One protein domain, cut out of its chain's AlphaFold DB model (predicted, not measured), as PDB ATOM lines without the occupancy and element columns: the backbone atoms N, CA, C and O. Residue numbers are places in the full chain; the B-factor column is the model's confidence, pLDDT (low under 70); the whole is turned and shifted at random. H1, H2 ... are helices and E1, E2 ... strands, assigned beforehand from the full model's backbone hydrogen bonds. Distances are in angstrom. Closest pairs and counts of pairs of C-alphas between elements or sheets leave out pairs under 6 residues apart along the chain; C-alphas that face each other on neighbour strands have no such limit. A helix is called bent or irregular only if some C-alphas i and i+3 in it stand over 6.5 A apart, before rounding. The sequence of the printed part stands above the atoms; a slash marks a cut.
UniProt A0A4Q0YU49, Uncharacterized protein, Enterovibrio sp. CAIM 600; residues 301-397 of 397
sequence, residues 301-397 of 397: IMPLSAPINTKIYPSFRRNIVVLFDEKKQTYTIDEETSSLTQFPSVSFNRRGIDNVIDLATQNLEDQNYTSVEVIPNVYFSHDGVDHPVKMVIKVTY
ATOM      1  N   ILE A 301     -49.969 -50.042  16.257       87.62
ATOM      2  CA  ILE A 301     -50.884 -49.427  17.226       87.62
ATOM      3  C   ILE A 301     -50.088 -48.398  18.028       87.62
ATOM      4  O   ILE A 301     -49.165 -48.764  18.753       87.62
ATOM      5  N   MET A 302     -50.460 -47.127  17.907       89.81
ATOM      6  CA  MET A 302     -49.781 -46.003  18.548       89.81
ATOM      7  C   MET A 302     -50.658 -45.416  19.664       89.81
ATOM      8  O   MET A 302     -51.680 -44.792  19.360       89.81
ATOM      9  N   PRO A 303     -50.301 -45.601  20.949       90.00
ATOM     10  CA  PRO A 303     -51.029 -45.000  22.061       90.00
ATOM     11  C   PRO A 303     -50.829 -43.478  22.087       90.00
ATOM     12  O   PRO A 303     -49.719 -42.984  22.304       90.00
ATOM     13  N   LEU A 304     -51.909 -42.729  21.867       89.56
ATOM     14  CA  LEU A 304     -51.899 -41.273  21.915       89.56
ATOM     15  C   LEU A 304     -52.046 -40.762  23.348       89.56
ATOM     16  O   LEU A 304     -52.872 -41.248  24.124       89.56
ATOM     17  N   SER A 305     -51.315 -39.695  23.665       87.69
ATOM     18  CA  SER A 305     -51.434 -38.979  24.939       87.69
ATOM     19  C   SER A 305     -52.776 -38.252  25.111       87.69
ATOM     20  O   SER A 305     -53.158 -37.938  26.235       87.69
ATOM     21  N   ALA A 306     -53.483 -37.968  24.015       86.69
ATOM     22  CA  ALA A 306     -54.748 -37.236  23.978       86.69
ATOM     23  C   ALA A 306     -55.666 -37.799  22.873       86.69
ATOM     24  O   ALA A 306     -55.162 -38.386  21.909       86.69
ATOM     25  N   PRO A 307     -56.998 -37.621  22.966       85.12
ATOM     26  CA  PRO A 307     -57.913 -38.122  21.950       85.12
ATOM     27  C   PRO A 307     -57.703 -37.389  20.623       85.12
ATOM     28  O   PRO A 307     -57.539 -36.169  20.582       85.12
ATOM     29  N   ILE A 308     -57.761 -38.128  19.515       84.25
ATOM     30  CA  ILE A 308     -57.633 -37.534  18.186       84.25
ATOM     31  C   ILE A 308     -58.866 -36.699  17.823       84.25
ATOM     32  O   ILE A 308     -60.013 -37.137  17.942       84.25
ATOM     33  N   ASN A 309     -58.631 -35.502  17.289       84.06
ATOM     34  CA  ASN A 309     -59.690 -34.679  16.724       84.06
ATOM     35  C   ASN A 309     -60.113 -35.207  15.341       84.06
ATOM     36  O   ASN A 309     -59.596 -34.800  14.299       84.06
ATOM     37  N   THR A 310     -61.096 -36.105  15.321       79.38
ATOM     38  CA  THR A 310     -61.601 -36.752  14.095       79.38
ATOM     39  C   THR A 310     -62.249 -35.788  13.096       79.38
ATOM     40  O   THR A 310     -62.367 -36.128  11.918       79.38
ATOM     41  N   LYS A 311     -62.626 -34.569  13.520       78.88
ATOM     42  CA  LYS A 311     -63.110 -33.516  12.608       78.88
ATOM     43  C   LYS A 311     -61.977 -32.941  11.755       78.88
ATOM     44  O   LYS A 311     -62.199 -32.621  10.590       78.88
ATOM     45  N   ILE A 312     -60.778 -32.822  12.329       74.00
ATOM     46  CA  ILE A 312     -59.573 -32.328  11.644       74.00
ATOM     47  C   ILE A 312     -58.875 -33.474  10.902       74.00
ATOM     48  O   ILE A 312     -58.337 -33.275   9.814       74.00
ATOM     49  N   TYR A 313     -58.930 -34.693  11.432       73.06
ATOM     50  CA  TYR A 313     -58.217 -35.848  10.886       73.06
ATOM     51  C   TYR A 313     -59.174 -36.984  10.485       73.06
ATOM     52  O   TYR A 313     -59.215 -38.030  11.143       73.06
ATOM     53  N   PRO A 314     -59.957 -36.826   9.397       66.75
ATOM     54  CA  PRO A 314     -60.761 -37.921   8.873       66.75
ATOM     55  C   PRO A 314     -59.849 -39.044   8.360       66.75
ATOM     56  O   PRO A 314     -58.823 -38.794   7.725       66.75
ATOM     57  N   SER A 315     -60.264 -40.288   8.592       61.41
ATOM     58  CA  SER A 315     -59.493 -41.541   8.486       61.41
ATOM     59  C   SER A 315     -58.829 -41.871   7.134       61.41
ATOM     60  O   SER A 315     -58.168 -42.900   7.018       61.41
ATOM     61  N   PHE A 316     -58.955 -41.036   6.094       56.25
ATOM     62  CA  PHE A 316     -58.615 -41.443   4.723       56.25
ATOM     63  C   PHE A 316     -57.739 -40.501   3.889       56.25
ATOM     64  O   PHE A 316     -57.445 -40.872   2.753       56.25
ATOM     65  N   ARG A 317     -57.331 -39.306   4.348       57.94
ATOM     66  CA  ARG A 317     -56.742 -38.319   3.403       57.94
ATOM     67  C   ARG A 317     -55.600 -37.433   3.894       57.94
ATOM     68  O   ARG A 317     -55.256 -36.494   3.183       57.94
ATOM     69  N   ARG A 318     -55.039 -37.656   5.081       70.19
ATOM     70  CA  ARG A 318     -54.093 -36.697   5.670       70.19
ATOM     71  C   ARG A 318     -52.867 -37.404   6.225       70.19
ATOM     72  O   ARG A 318     -53.009 -38.421   6.899       70.19
ATOM     73  N   ASN A 319     -51.700 -36.854   5.910       77.38
ATOM     74  CA  ASN A 319     -50.462 -37.176   6.604       77.38
ATOM     75  C   ASN A 319     -50.569 -36.555   7.997       77.38
ATOM     76  O   ASN A 319     -51.013 -35.414   8.121       77.38
ATOM     77  N   ILE A 320     -50.244 -37.327   9.026       86.75
ATOM     78  CA  ILE A 320     -50.278 -36.860  10.412       86.75
ATOM     79  C   ILE A 320     -48.865 -36.978  10.952       86.75
ATOM     80  O   ILE A 320     -48.269 -38.051  10.865       86.75
ATOM     81  N   VAL A 321     -48.338 -35.878  11.472       88.31
ATOM     82  CA  VAL A 321     -47.045 -35.841  12.145       88.31
ATOM     83  C   VAL A 321     -47.275 -36.141  13.618       88.31
ATOM     84  O   VAL A 321     -48.107 -35.508  14.273       88.31
ATOM     85  N   VAL A 322     -46.563 -37.139  14.129       91.44
ATOM     86  CA  VAL A 322     -46.583 -37.506  15.544       91.44
ATOM     87  C   VAL A 322     -45.189 -37.414  16.125       91.44
ATOM     88  O   VAL A 322     -44.214 -37.849  15.514       91.44
ATOM     89  N   LEU A 323     -45.118 -36.876  17.330       91.31
ATOM     90  CA  LEU A 323     -43.917 -36.795  18.137       91.31
ATOM     91  C   LEU A 323     -43.947 -37.962  19.124       91.31
ATOM     92  O   LEU A 323     -44.938 -38.160  19.834       91.31
ATOM     93  N   PHE A 324     -42.887 -38.760  19.136       92.38
ATOM     94  CA  PHE A 324     -42.735 -39.897  20.030       92.38
ATOM     95  C   PHE A 324     -41.855 -39.513  21.221       92.38
ATOM     96  O   PHE A 324     -40.692 -39.155  21.048       92.38
ATOM     97  N   ASP A 325     -42.421 -39.596  22.427       85.69
ATOM     98  CA  ASP A 325     -41.702 -39.407  23.693       85.69
ATOM     99  C   ASP A 325     -41.209 -40.776  24.188       85.69
ATOM    100  O   ASP A 325     -41.990 -41.569  24.730       85.69
ATOM    101  N   GLU A 326     -39.911 -41.058  24.025       84.31
ATOM    102  CA  GLU A 326     -39.313 -42.337  24.432       84.31
ATOM    103  C   GLU A 326     -39.459 -42.616  25.935       84.31
ATOM    104  O   GLU A 326     -39.585 -43.773  26.344       84.31
ATOM    105  N   LYS A 327     -39.476 -41.580  26.783       83.94
ATOM    106  CA  LYS A 327     -39.550 -41.756  28.243       83.94
ATOM    107  C   LYS A 327     -40.938 -42.198  28.680       83.94
ATOM    108  O   LYS A 327     -41.061 -42.976  29.625       83.94
ATOM    109  N   LYS A 328     -41.977 -41.689  28.016       81.75
ATOM    110  CA  LYS A 328     -43.378 -42.013  28.323       81.75
ATOM    111  C   LYS A 328     -43.940 -43.138  27.463       81.75
ATOM    112  O   LYS A 328     -44.981 -43.680  27.820       81.75
ATOM    113  N   GLN A 329     -43.260 -43.496  26.370       85.81
ATOM    114  CA  GLN A 329     -43.755 -44.438  25.361       85.81
ATOM    115  C   GLN A 329     -45.125 -44.009  24.807       85.81
ATOM    116  O   GLN A 329     -46.007 -44.832  24.564       85.81
ATOM    117  N   THR A 330     -45.311 -42.699  24.627       85.69
ATOM    118  CA  THR A 330     -46.561 -42.099  24.143       85.69
ATOM    119  C   THR A 330     -46.321 -41.250  22.911       85.69
ATOM    120  O   THR A 330     -45.261 -40.645  22.756       85.69
ATOM    121  N   TYR A 331     -47.350 -41.161  22.078       91.19
ATOM    122  CA  TYR A 331     -47.358 -40.353  20.871       91.19
ATOM    123  C   TYR A 331     -48.212 -39.100  21.076       91.19
ATOM    124  O   TYR A 331     -49.322 -39.175  21.609       91.19
ATOM    125  N   THR A 332     -47.725 -37.952  20.620       91.12
ATOM    126  CA  THR A 332     -48.479 -36.693  20.601       91.12
ATOM    127  C   THR A 332     -48.573 -36.194  19.169       91.12
ATOM    128  O   THR A 332     -47.594 -36.240  18.431       91.12
ATOM    129  N   ILE A 333     -49.756 -35.755  18.746       89.44
ATOM    130  CA  ILE A 333     -49.945 -35.202  17.401       89.44
ATOM    131  C   ILE A 333     -49.414 -33.769  17.391       89.44
ATOM    132  O   ILE A 333     -49.841 -32.955  18.207       89.44
ATOM    133  N   ASP A 334     -48.525 -33.466  16.450       89.00
ATOM    134  CA  ASP A 334     -48.120 -32.095  16.148       89.00
ATOM    135  C   ASP A 334     -49.132 -31.508  15.161       89.00
ATOM    136  O   ASP A 334     -49.107 -31.821  13.966       89.00
ATOM    137  N   GLU A 335     -50.086 -30.725  15.666       85.81
ATOM    138  CA  GLU A 335     -51.171 -30.188  14.844       85.81
ATOM    139  C   GLU A 335     -50.689 -29.168  13.807       85.81
ATOM    140  O   GLU A 335     -51.229 -29.136  12.697       85.81
ATOM    141  N   GLU A 336     -49.669 -28.374  14.135       84.44
ATOM    142  CA  GLU A 336     -49.141 -27.335  13.252       84.44
ATOM    143  C   GLU A 336     -48.452 -27.974  12.049       84.44
ATOM    144  O   GLU A 336     -48.892 -27.785  10.907       84.44
ATOM    145  N   THR A 337     -47.475 -28.849  12.292       84.94
ATOM    146  CA  THR A 337     -46.755 -29.555  11.225       84.94
ATOM    147  C   THR A 337     -47.688 -30.497  10.455       84.94
ATOM    148  O   THR A 337     -47.611 -30.623   9.225       84.94
ATOM    149  N   SER A 338     -48.652 -31.124  11.141       85.12
ATOM    150  CA  SER A 338     -49.686 -31.925  10.477       85.12
ATOM    151  C   SER A 338     -50.554 -31.087   9.543       85.12
ATOM    152  O   SER A 338     -50.959 -31.588   8.501       85.12
ATOM    153  N   SER A 339     -50.869 -29.831   9.865       79.75
ATOM    154  CA  SER A 339     -51.671 -28.966   8.987       79.75
ATOM    155  C   SER A 339     -50.934 -28.598   7.694       79.75
ATOM    156  O   SER A 339     -51.539 -28.569   6.620       79.75
ATOM    157  N   LEU A 340     -49.615 -28.416   7.777       77.38
ATOM    158  CA  LEU A 340     -48.753 -28.053   6.652       77.38
ATOM    159  C   LEU A 340     -48.483 -29.235   5.715       77.38
ATOM    160  O   LEU A 340     -48.284 -29.055   4.519       77.38
ATOM    161  N   THR A 341     -48.536 -30.466   6.218       74.62
ATOM    162  CA  THR A 341     -48.250 -31.686   5.438       74.62
ATOM    163  C   THR A 341     -49.486 -32.289   4.747       74.62
ATOM    164  O   THR A 341     -49.396 -33.340   4.104       74.62
ATOM    165  N   GLN A 342     -50.643 -31.614   4.812       70.88
ATOM    166  CA  GLN A 342     -51.953 -32.074   4.310       70.88
ATOM    167  C   GLN A 342     -52.222 -31.853   2.807       70.88
ATOM    168  O   GLN A 342     -53.364 -32.005   2.359       70.88
ATOM    169  N   PHE A 343     -51.218 -31.505   2.000       62.62
ATOM    170  CA  PHE A 343     -51.439 -31.151   0.594       62.62
ATOM    171  C   PHE A 343     -51.917 -32.343  -0.274       62.62
ATOM    172  O   PHE A 343     -51.226 -33.360  -0.357       62.62
ATOM    173  N   PRO A 344     -53.050 -32.221  -1.008       52.16
ATOM    174  CA  PRO A 344     -53.604 -33.293  -1.853       52.16
ATOM    175  C   PRO A 344     -52.711 -33.729  -3.027       52.16
ATOM    176  O   PRO A 344     -52.977 -34.751  -3.656       52.16
ATOM    177  N   SER A 345     -51.705 -32.922  -3.376       47.59
ATOM    178  CA  SER A 345     -50.869 -33.071  -4.570       47.59
ATOM    179  C   SER A 345     -49.627 -33.933  -4.360       47.59
ATOM    180  O   SER A 345     -48.931 -34.233  -5.335       47.59
ATOM    181  N   VAL A 346     -49.338 -34.366  -3.128       51.25
ATOM    182  CA  VAL A 346     -48.182 -35.225  -2.879       51.25
ATOM    183  C   VAL A 346     -48.547 -36.666  -3.220       51.25
ATOM    184  O   VAL A 346     -49.061 -37.429  -2.409       51.25
ATOM    185  N   SER A 347     -48.347 -37.014  -4.492       47.31
ATOM    186  CA  SER A 347     -48.578 -38.356  -5.024       47.31
ATOM    187  C   SER A 347     -47.868 -39.421  -4.181       47.31
ATOM    188  O   SER A 347     -46.701 -39.237  -3.839       47.31
ATOM    189  N   PHE A 348     -48.540 -40.553  -3.943       53.91
ATOM    190  CA  PHE A 348     -48.087 -41.740  -3.194       53.91
ATOM    191  C   PHE A 348     -46.915 -42.518  -3.846       53.91
ATOM    192  O   PHE A 348     -46.849 -43.744  -3.791       53.91
ATOM    193  N   ASN A 349     -45.985 -41.812  -4.487       54.94
ATOM    194  CA  ASN A 349     -44.767 -42.346  -5.088       54.94
ATOM    195  C   ASN A 349     -43.570 -41.934  -4.212       54.94
ATOM    196  O   ASN A 349     -43.657 -40.929  -3.513       54.94
ATOM    197  N   ARG A 350     -42.429 -42.642  -4.276       54.97
ATOM    198  CA  ARG A 350     -41.238 -42.347  -3.438       54.97
ATOM    199  C   ARG A 350     -40.855 -40.857  -3.395       54.97
ATOM    200  O   ARG A 350     -40.693 -40.316  -2.316       54.97
ATOM    201  N   ARG A 351     -40.850 -40.178  -4.550       56.06
ATOM    202  CA  ARG A 351     -40.551 -38.733  -4.647       56.06
ATOM    203  C   ARG A 351     -41.539 -37.834  -3.897       56.06
ATOM    204  O   ARG A 351     -41.188 -36.725  -3.532       56.06
ATOM    205  N   GLY A 352     -42.782 -38.275  -3.724       64.88
ATOM    206  CA  GLY A 352     -43.758 -37.559  -2.911       64.88
ATOM    207  C   GLY A 352     -43.482 -37.738  -1.422       64.88
ATOM    208  O   GLY A 352     -43.517 -36.760  -0.695       64.88
ATOM    209  N   ILE A 353     -43.149 -38.955  -0.985       65.06
ATOM    210  CA  ILE A 353     -42.851 -39.258   0.423       65.06
ATOM    211  C   ILE A 353     -41.667 -38.425   0.927       65.06
ATOM    212  O   ILE A 353     -41.794 -37.796   1.974       65.06
ATOM    213  N   ASP A 354     -40.576 -38.356   0.156       68.44
ATOM    214  CA  ASP A 354     -39.390 -37.563   0.513       68.44
ATOM    215  C   ASP A 354     -39.757 -36.076   0.708       68.44
ATOM    216  O   ASP A 354     -39.425 -35.480   1.727       68.44
ATOM    217  N   ASN A 355     -40.587 -35.516  -0.183       74.88
ATOM    218  CA  ASN A 355     -41.072 -34.137  -0.057       74.88
ATOM    219  C   ASN A 355     -41.930 -33.900   1.201       74.88
ATOM    220  O   ASN A 355     -41.916 -32.794   1.735       74.88
ATOM    221  N   VAL A 356     -42.713 -34.889   1.661       77.19
ATOM    222  CA  VAL A 356     -43.503 -34.723   2.898       77.19
ATOM    223  C   VAL A 356     -42.602 -34.778   4.128       77.19
ATOM    224  O   VAL A 356     -42.836 -34.024   5.066       77.19
ATOM    225  N   ILE A 357     -41.578 -35.637   4.132       83.31
ATOM    226  CA  ILE A 357     -40.606 -35.711   5.233       83.31
ATOM    227  C   ILE A 357     -39.812 -34.404   5.319       83.31
ATOM    228  O   ILE A 357     -39.700 -33.834   6.403       83.31
ATOM    229  N   ASP A 358     -39.322 -33.892   4.189       82.50
ATOM    230  CA  ASP A 358     -38.595 -32.619   4.135       82.50
ATOM    231  C   ASP A 358     -39.473 -31.458   4.619       82.50
ATOM    232  O   ASP A 358     -39.039 -30.620   5.407       82.50
ATOM    233  N   LEU A 359     -40.743 -31.430   4.203       81.31
ATOM    234  CA  LEU A 359     -41.688 -30.415   4.657       81.31
ATOM    235  C   LEU A 359     -41.992 -30.543   6.153       81.31
ATOM    236  O   LEU A 359     -42.078 -29.529   6.836       81.31
ATOM    237  N   ALA A 360     -42.151 -31.764   6.669       83.69
ATOM    238  CA  ALA A 360     -42.369 -31.982   8.093       83.69
ATOM    239  C   ALA A 360     -41.157 -31.496   8.898       83.69
ATOM    240  O   ALA A 360     -41.308 -30.658   9.775       83.69
ATOM    241  N   THR A 361     -39.953 -31.949   8.543       85.06
ATOM    242  CA  THR A 361     -38.706 -31.623   9.258       85.06
ATOM    243  C   THR A 361     -38.378 -30.132   9.255       85.06
ATOM    244  O   THR A 361     -37.981 -29.603  10.289       85.06
ATOM    245  N   GLN A 362     -38.611 -29.418   8.147       84.69
ATOM    246  CA  GLN A 362     -38.404 -27.964   8.073       84.69
ATOM    247  C   GLN A 362     -39.326 -27.152   8.990       84.69
ATOM    248  O   GLN A 362     -38.996 -26.013   9.310       84.69
ATOM    249  N   ASN A 363     -40.475 -27.710   9.380       83.94
ATOM    250  CA  ASN A 363     -41.487 -27.017  10.176       83.94
ATOM    251  C   ASN A 363     -41.594 -27.548  11.615       83.94
ATOM    252  O   ASN A 363     -42.428 -27.056  12.366       83.94
ATOM    253  N   LEU A 364     -40.746 -28.504  12.019       85.75
ATOM    254  CA  LEU A 364     -40.646 -28.916  13.420       85.75
ATOM    255  C   LEU A 364     -40.034 -27.792  14.264       85.75
ATOM    256  O   LEU A 364     -38.972 -27.260  13.923       85.75
ATOM    257  N   GLU A 365     -40.678 -27.485  15.392       78.50
ATOM    258  CA  GLU A 365     -40.191 -26.493  16.360       78.50
ATOM    259  C   GLU A 365     -38.822 -26.873  16.947       78.50
ATOM    260  O   GLU A 365     -37.970 -26.005  17.148       78.50
ATOM    261  N   ASP A 366     -38.593 -28.168  17.200       76.12
ATOM    262  CA  ASP A 366     -37.330 -28.703  17.711       76.12
ATOM    263  C   ASP A 366     -36.622 -29.547  16.640       76.12
ATOM    264  O   ASP A 366     -37.141 -30.544  16.140       76.12
ATOM    265  N   GLN A 367     -35.404 -29.138  16.289       78.88
ATOM    266  CA  GLN A 367     -34.563 -29.808  15.293       78.88
ATOM    267  C   GLN A 367     -33.677 -30.907  15.913       78.88
ATOM    268  O   GLN A 367     -32.921 -31.558  15.196       78.88
ATOM    269  N   ASN A 368     -33.756 -31.140  17.230       83.69
ATOM    270  CA  ASN A 368     -32.990 -32.173  17.940       83.69
ATOM    271  C   ASN A 368     -33.668 -33.554  17.915       83.69
ATOM    272  O   ASN A 368     -33.638 -34.276  18.910       83.69
ATOM    273  N   TYR A 369     -34.297 -33.934  16.805       84.06
ATOM    274  CA  TYR A 369     -34.866 -35.272  16.667       84.06
ATOM    275  C   TYR A 369     -33.780 -36.299  16.308       84.06
ATOM    276  O   TYR A 369     -32.852 -36.029  15.543       84.06
ATOM    277  N   THR A 370     -33.923 -37.515  16.823       85.88
ATOM    278  CA  THR A 370     -33.034 -38.647  16.544       85.88
ATOM    279  C   THR A 370     -33.371 -39.320  15.207       85.88
ATOM    280  O   THR A 370     -32.476 -39.735  14.469       85.88
ATOM    281  N   SER A 371     -34.658 -39.429  14.855       89.00
ATOM    282  CA  SER A 371     -35.079 -40.035  13.580       89.00
ATOM    283  C   SER A 371     -36.470 -39.599  13.132       89.00
ATOM    284  O   SER A 371     -37.339 -39.354  13.970       89.00
ATOM    285  N   VAL A 372     -36.697 -39.599  11.815       89.75
ATOM    286  CA  VAL A 372     -38.020 -39.420  11.202       89.75
ATOM    287  C   VAL A 372     -38.319 -40.599  10.287       89.75
ATOM    288  O   VAL A 372     -37.534 -40.912   9.392       89.75
ATOM    289  N   GLU A 373     -39.461 -41.247  10.501       90.25
ATOM    290  CA  GLU A 373     -39.905 -42.395   9.712       90.25
ATOM    291  C   GLU A 373     -41.368 -42.264   9.280       90.25
ATOM    292  O   GLU A 373     -42.204 -41.691   9.978       90.25
ATOM    293  N   VAL A 374     -41.688 -42.803   8.103       87.00
ATOM    294  CA  VAL A 374     -43.058 -42.842   7.582       87.00
ATOM    295  C   VAL A 374     -43.624 -44.230   7.811       87.00
ATOM    296  O   VAL A 374     -43.156 -45.206   7.221       87.00
ATOM    297  N   ILE A 375     -44.660 -44.303   8.637       86.75
ATOM    298  CA  ILE A 375     -45.294 -45.552   9.042       86.75
ATOM    299  C   ILE A 375     -46.634 -45.680   8.306       86.75
ATOM    300  O   ILE A 375     -47.542 -44.865   8.514       86.75
ATOM    301  N   PRO A 376     -46.780 -46.669   7.405       84.25
ATOM    302  CA  PRO A 376     -48.041 -46.931   6.727       84.25
ATOM    303  C   PRO A 376     -48.994 -47.716   7.635       84.25
ATOM    304  O   PRO A 376     -48.563 -48.594   8.368       84.25
ATOM    305  N   ASN A 377     -50.298 -47.453   7.499       84.00
ATOM    306  CA  ASN A 377     -51.397 -48.083   8.244       84.00
ATOM    307  C   ASN A 377     -51.160 -48.092   9.767       84.00
ATOM    308  O   ASN A 377     -50.564 -49.003  10.326       84.00
ATOM    309  N   VAL A 378     -51.675 -47.084  10.457       87.81
ATOM    310  CA  VAL A 378     -51.551 -46.932  11.909       87.81
ATOM    311  C   VAL A 378     -52.934 -46.902  12.541       87.81
ATOM    312  O   VAL A 378     -53.872 -46.343  11.978       87.81
ATOM    313  N   TYR A 379     -53.059 -47.475  13.730       89.44
ATOM    314  CA  TYR A 379     -54.197 -47.278  14.615       89.44
ATOM    315  C   TYR A 379     -53.771 -46.391  15.776       89.44
ATOM    316  O   TYR A 379     -52.972 -46.802  16.616       89.44
ATOM    317  N   PHE A 380     -54.312 -45.180  15.836       90.00
ATOM    318  CA  PHE A 380     -54.154 -44.336  17.011       90.00
ATOM    319  C   PHE A 380     -55.096 -44.796  18.107       90.00
ATOM    320  O   PHE A 380     -56.298 -44.842  17.871       90.00
ATOM    321  N   SER A 381     -54.557 -45.116  19.279       88.69
ATOM    322  CA  SER A 381     -55.321 -45.645  20.409       88.69
ATOM    323  C   SER A 381     -55.351 -44.647  21.558       88.69
ATOM    324  O   SER A 381     -54.300 -44.190  21.999       88.69
ATOM    325  N   HIS A 382     -56.538 -44.312  22.057       88.31
ATOM    326  CA  HIS A 382     -56.710 -43.507  23.268       88.31
ATOM    327  C   HIS A 382     -57.928 -44.013  24.045       88.31
ATOM    328  O   HIS A 382     -59.004 -44.156  23.468       88.31
ATOM    329  N   ASP A 383     -57.758 -44.333  25.332       85.56
ATOM    330  CA  ASP A 383     -58.810 -44.886  26.205       85.56
ATOM    331  C   ASP A 383     -59.590 -46.074  25.600       85.56
ATOM    332  O   ASP A 383     -60.790 -46.248  25.807       85.56
ATOM    333  N   GLY A 384     -58.900 -46.916  24.823       79.94
ATOM    334  CA  GLY A 384     -59.486 -48.092  24.170       79.94
ATOM    335  C   GLY A 384     -60.293 -47.795  22.901       79.94
ATOM    336  O   GLY A 384     -60.819 -48.728  22.291       79.94
ATOM    337  N   VAL A 385     -60.373 -46.530  22.481       83.62
ATOM    338  CA  VAL A 385     -60.918 -46.127  21.183       83.62
ATOM    339  C   VAL A 385     -59.777 -46.016  20.184       83.62
ATOM    340  O   VAL A 385     -58.825 -45.265  20.395       83.62
ATOM    341  N   ASP A 386     -59.911 -46.736  19.071       86.00
ATOM    342  CA  ASP A 386     -58.907 -46.740  18.018       86.00
ATOM    343  C   ASP A 386     -59.398 -46.031  16.762       86.00
ATOM    344  O   ASP A 386     -60.508 -46.275  16.280       86.00
ATOM    345  N   HIS A 387     -58.534 -45.200  16.187       86.31
ATOM    346  CA  HIS A 387     -58.793 -44.481  14.946       86.31
ATOM    347  C   HIS A 387     -57.800 -44.907  13.858       86.31
ATOM    348  O   HIS A 387     -56.593 -44.716  14.032       86.31
ATOM    349  N   PRO A 388     -58.270 -45.481  12.735       85.81
ATOM    350  CA  PRO A 388     -57.393 -45.897  11.650       85.81
ATOM    351  C   PRO A 388     -56.883 -44.692  10.854       85.81
ATOM    352  O   PRO A 388     -57.648 -43.812  10.450       85.81
ATOM    353  N   VAL A 389     -55.589 -44.709  10.557       84.44
ATOM    354  CA  VAL A 389     -54.870 -43.699   9.782       84.44
ATOM    355  C   VAL A 389     -54.011 -44.391   8.734       84.44
ATOM    356  O   VAL A 389     -53.359 -45.398   8.989       84.44
ATOM    357  N   LYS A 390     -54.017 -43.869   7.506       78.88
ATOM    358  CA  LYS A 390     -53.310 -44.511   6.388       78.88
ATOM    359  C   LYS A 390     -51.799 -44.330   6.428       78.88
ATOM    360  O   LYS A 390     -51.092 -45.214   5.952       78.88
ATOM    361  N   MET A 391     -51.319 -43.212   6.956       81.25
ATOM    362  CA  MET A 391     -49.900 -42.891   6.992       81.25
ATOM    363  C   MET A 391     -49.616 -41.891   8.108       81.25
ATOM    364  O   MET A 391     -50.354 -40.917   8.267       81.25
ATOM    365  N   VAL A 392     -48.544 -42.133   8.849       87.81
ATOM    366  CA  VAL A 392     -48.081 -41.283   9.944       87.81
ATOM    367  C   VAL A 392     -46.603 -40.985   9.737       87.81
ATOM    368  O   VAL A 392     -45.847 -41.867   9.338       87.81
ATOM    369  N   ILE A 393     -46.200 -39.744   9.985       89.38
ATOM    370  CA  ILE A 393     -44.798 -39.333  10.035       89.38
ATOM    371  C   ILE A 393     -44.426 -39.302  11.505       89.38
ATOM    372  O   ILE A 393     -44.890 -38.439  12.246       89.38
ATOM    373  N   LYS A 394     -43.642 -40.278  11.939       91.69
ATOM    374  CA  LYS A 394     -43.194 -40.387  13.319       91.69
ATOM    375  C   LYS A 394     -41.842 -39.710  13.457       91.69
ATOM    376  O   LYS A 394     -40.884 -40.087  12.788       91.69
ATOM    377  N   VAL A 395     -41.788 -38.739  14.352       90.50
ATOM    378  CA  VAL A 395     -40.585 -38.020  14.760       90.50
ATOM    379  C   VAL A 395     -40.210 -38.521  16.145       90.50
ATOM    380  O   VAL A 395     -41.027 -38.473  17.061       90.50
ATOM    381  N   THR A 396     -38.999 -39.044  16.292       89.12
ATOM    382  CA  THR A 396     -38.481 -39.548  17.571       89.12
ATOM    383  C   THR A 396     -37.428 -38.589  18.085       89.12
ATOM    384  O   THR A 396     -36.504 -38.274  17.333       89.12
ATOM    385  N   TYR A 397     -37.577 -38.144  19.331       83.75
ATOM    386  CA  TYR A 397     -36.628 -37.265  20.011       83.75
ATOM    387  C   TYR A 397     -35.700 -38.059  20.915       83.75
ATOM    388  O   TYR A 397     -36.222 -38.781  21.795       83.75
TER     389      TYR A 397
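AT A GLANCE: This is residues 301 to 397 of the 397 residues of an uncharacterized protein of Enterovibrio sp. CAIM 600 (UniProt A0A4Q0YU49). One small sheet of five strands is curled and folded back on itself like part of a barrel, with the long, bent hairpin of E4 and E5 running through the fold. H2 packs across E5, and the short H1 grazes the sheet near E2. The 97 printed residues hold two named helices and five named strands, in the order E1 E2 E3 H1 H2 E4 E5, class mixed; the mixed sheet runs E1 E4 E5 E2 E3. The whole is compact, with a radius of gyration of the C-alphas of 12.6 A and spans of 36 by 30 by 20 A.

HOW THE PARTS SIT: In the strongly twisted folded sheet, one sheet bent back into two leaves, E1, residues 301 to 303, and E4, 371 to 382, face E2, 320 to 325, and E3, 330 to 333, with E5, 385 to 396, as hinge. E4 bends by 96 degrees at 376, E5 by 98 degrees at 390. In the antiparallel hairpin E4 and E5, N 377 and O 390 are within hydrogen-bond range at 2.8 A; in hairpin E2 and E3, N 323 and O 332 at 2.8 A. E5 and E2 are parallel, with N 322 and O 393 at 2.8 A, as are E1 and E4, with N 302 and O 379 at 2.8 A. The closest C-alphas of edge strands E1 and E3, Pro 303 and Thr 330, are 5.7 A apart. H2, residues 350 to 363, is on the sheet at a height of 9.4 A over it, over E5 and only just not over E4, with 2 C-alphas falling there; it runs across the strands, at 75 degrees to E5 on the local plane. Its closest C-alphas to E5 are Ile 357 and Ile 393, 7.3 A. H1, residues 335 to 340, only grazes the sheet. H2 touches H1 with residues 359 to 363 alone, at a steep tilt of 51 degrees, opposite ways; Thr 337 and Ala 360 have the closest C-alphas, 5.9 A. E3, H1 H2 and E4 form a split strand-helix-strand unit, two strands of one sheet with the helices between them along the chain and with E5 and E2 between them in the sheet, its crossover right-handed. Every O i to N i+4 pair is within range in H1, and 8 of 10 in H2.

IN THESE COORDINATES: E1 begins at C-alpha 301 (-50.884, -49.427, 17.226) and E5 ends at C-alpha 396 (-38.481, -39.548, 17.571). From first to last C-alpha E4 measures 24.0 A, E5 23.7 A, H2 20.5 A and E2 16.0 A.

THE WHOLE: The farthest C-alphas, Arg 351 and Asp 383, are 36.4 A apart. The printed part has no cut and ends at the chain's last residue, 397. The link E1 to E2 is long, 16 residues. Confidence is under 70 at residues 314 to 317 and 343 to 354; the printed part's mean pLDDT is 80.1.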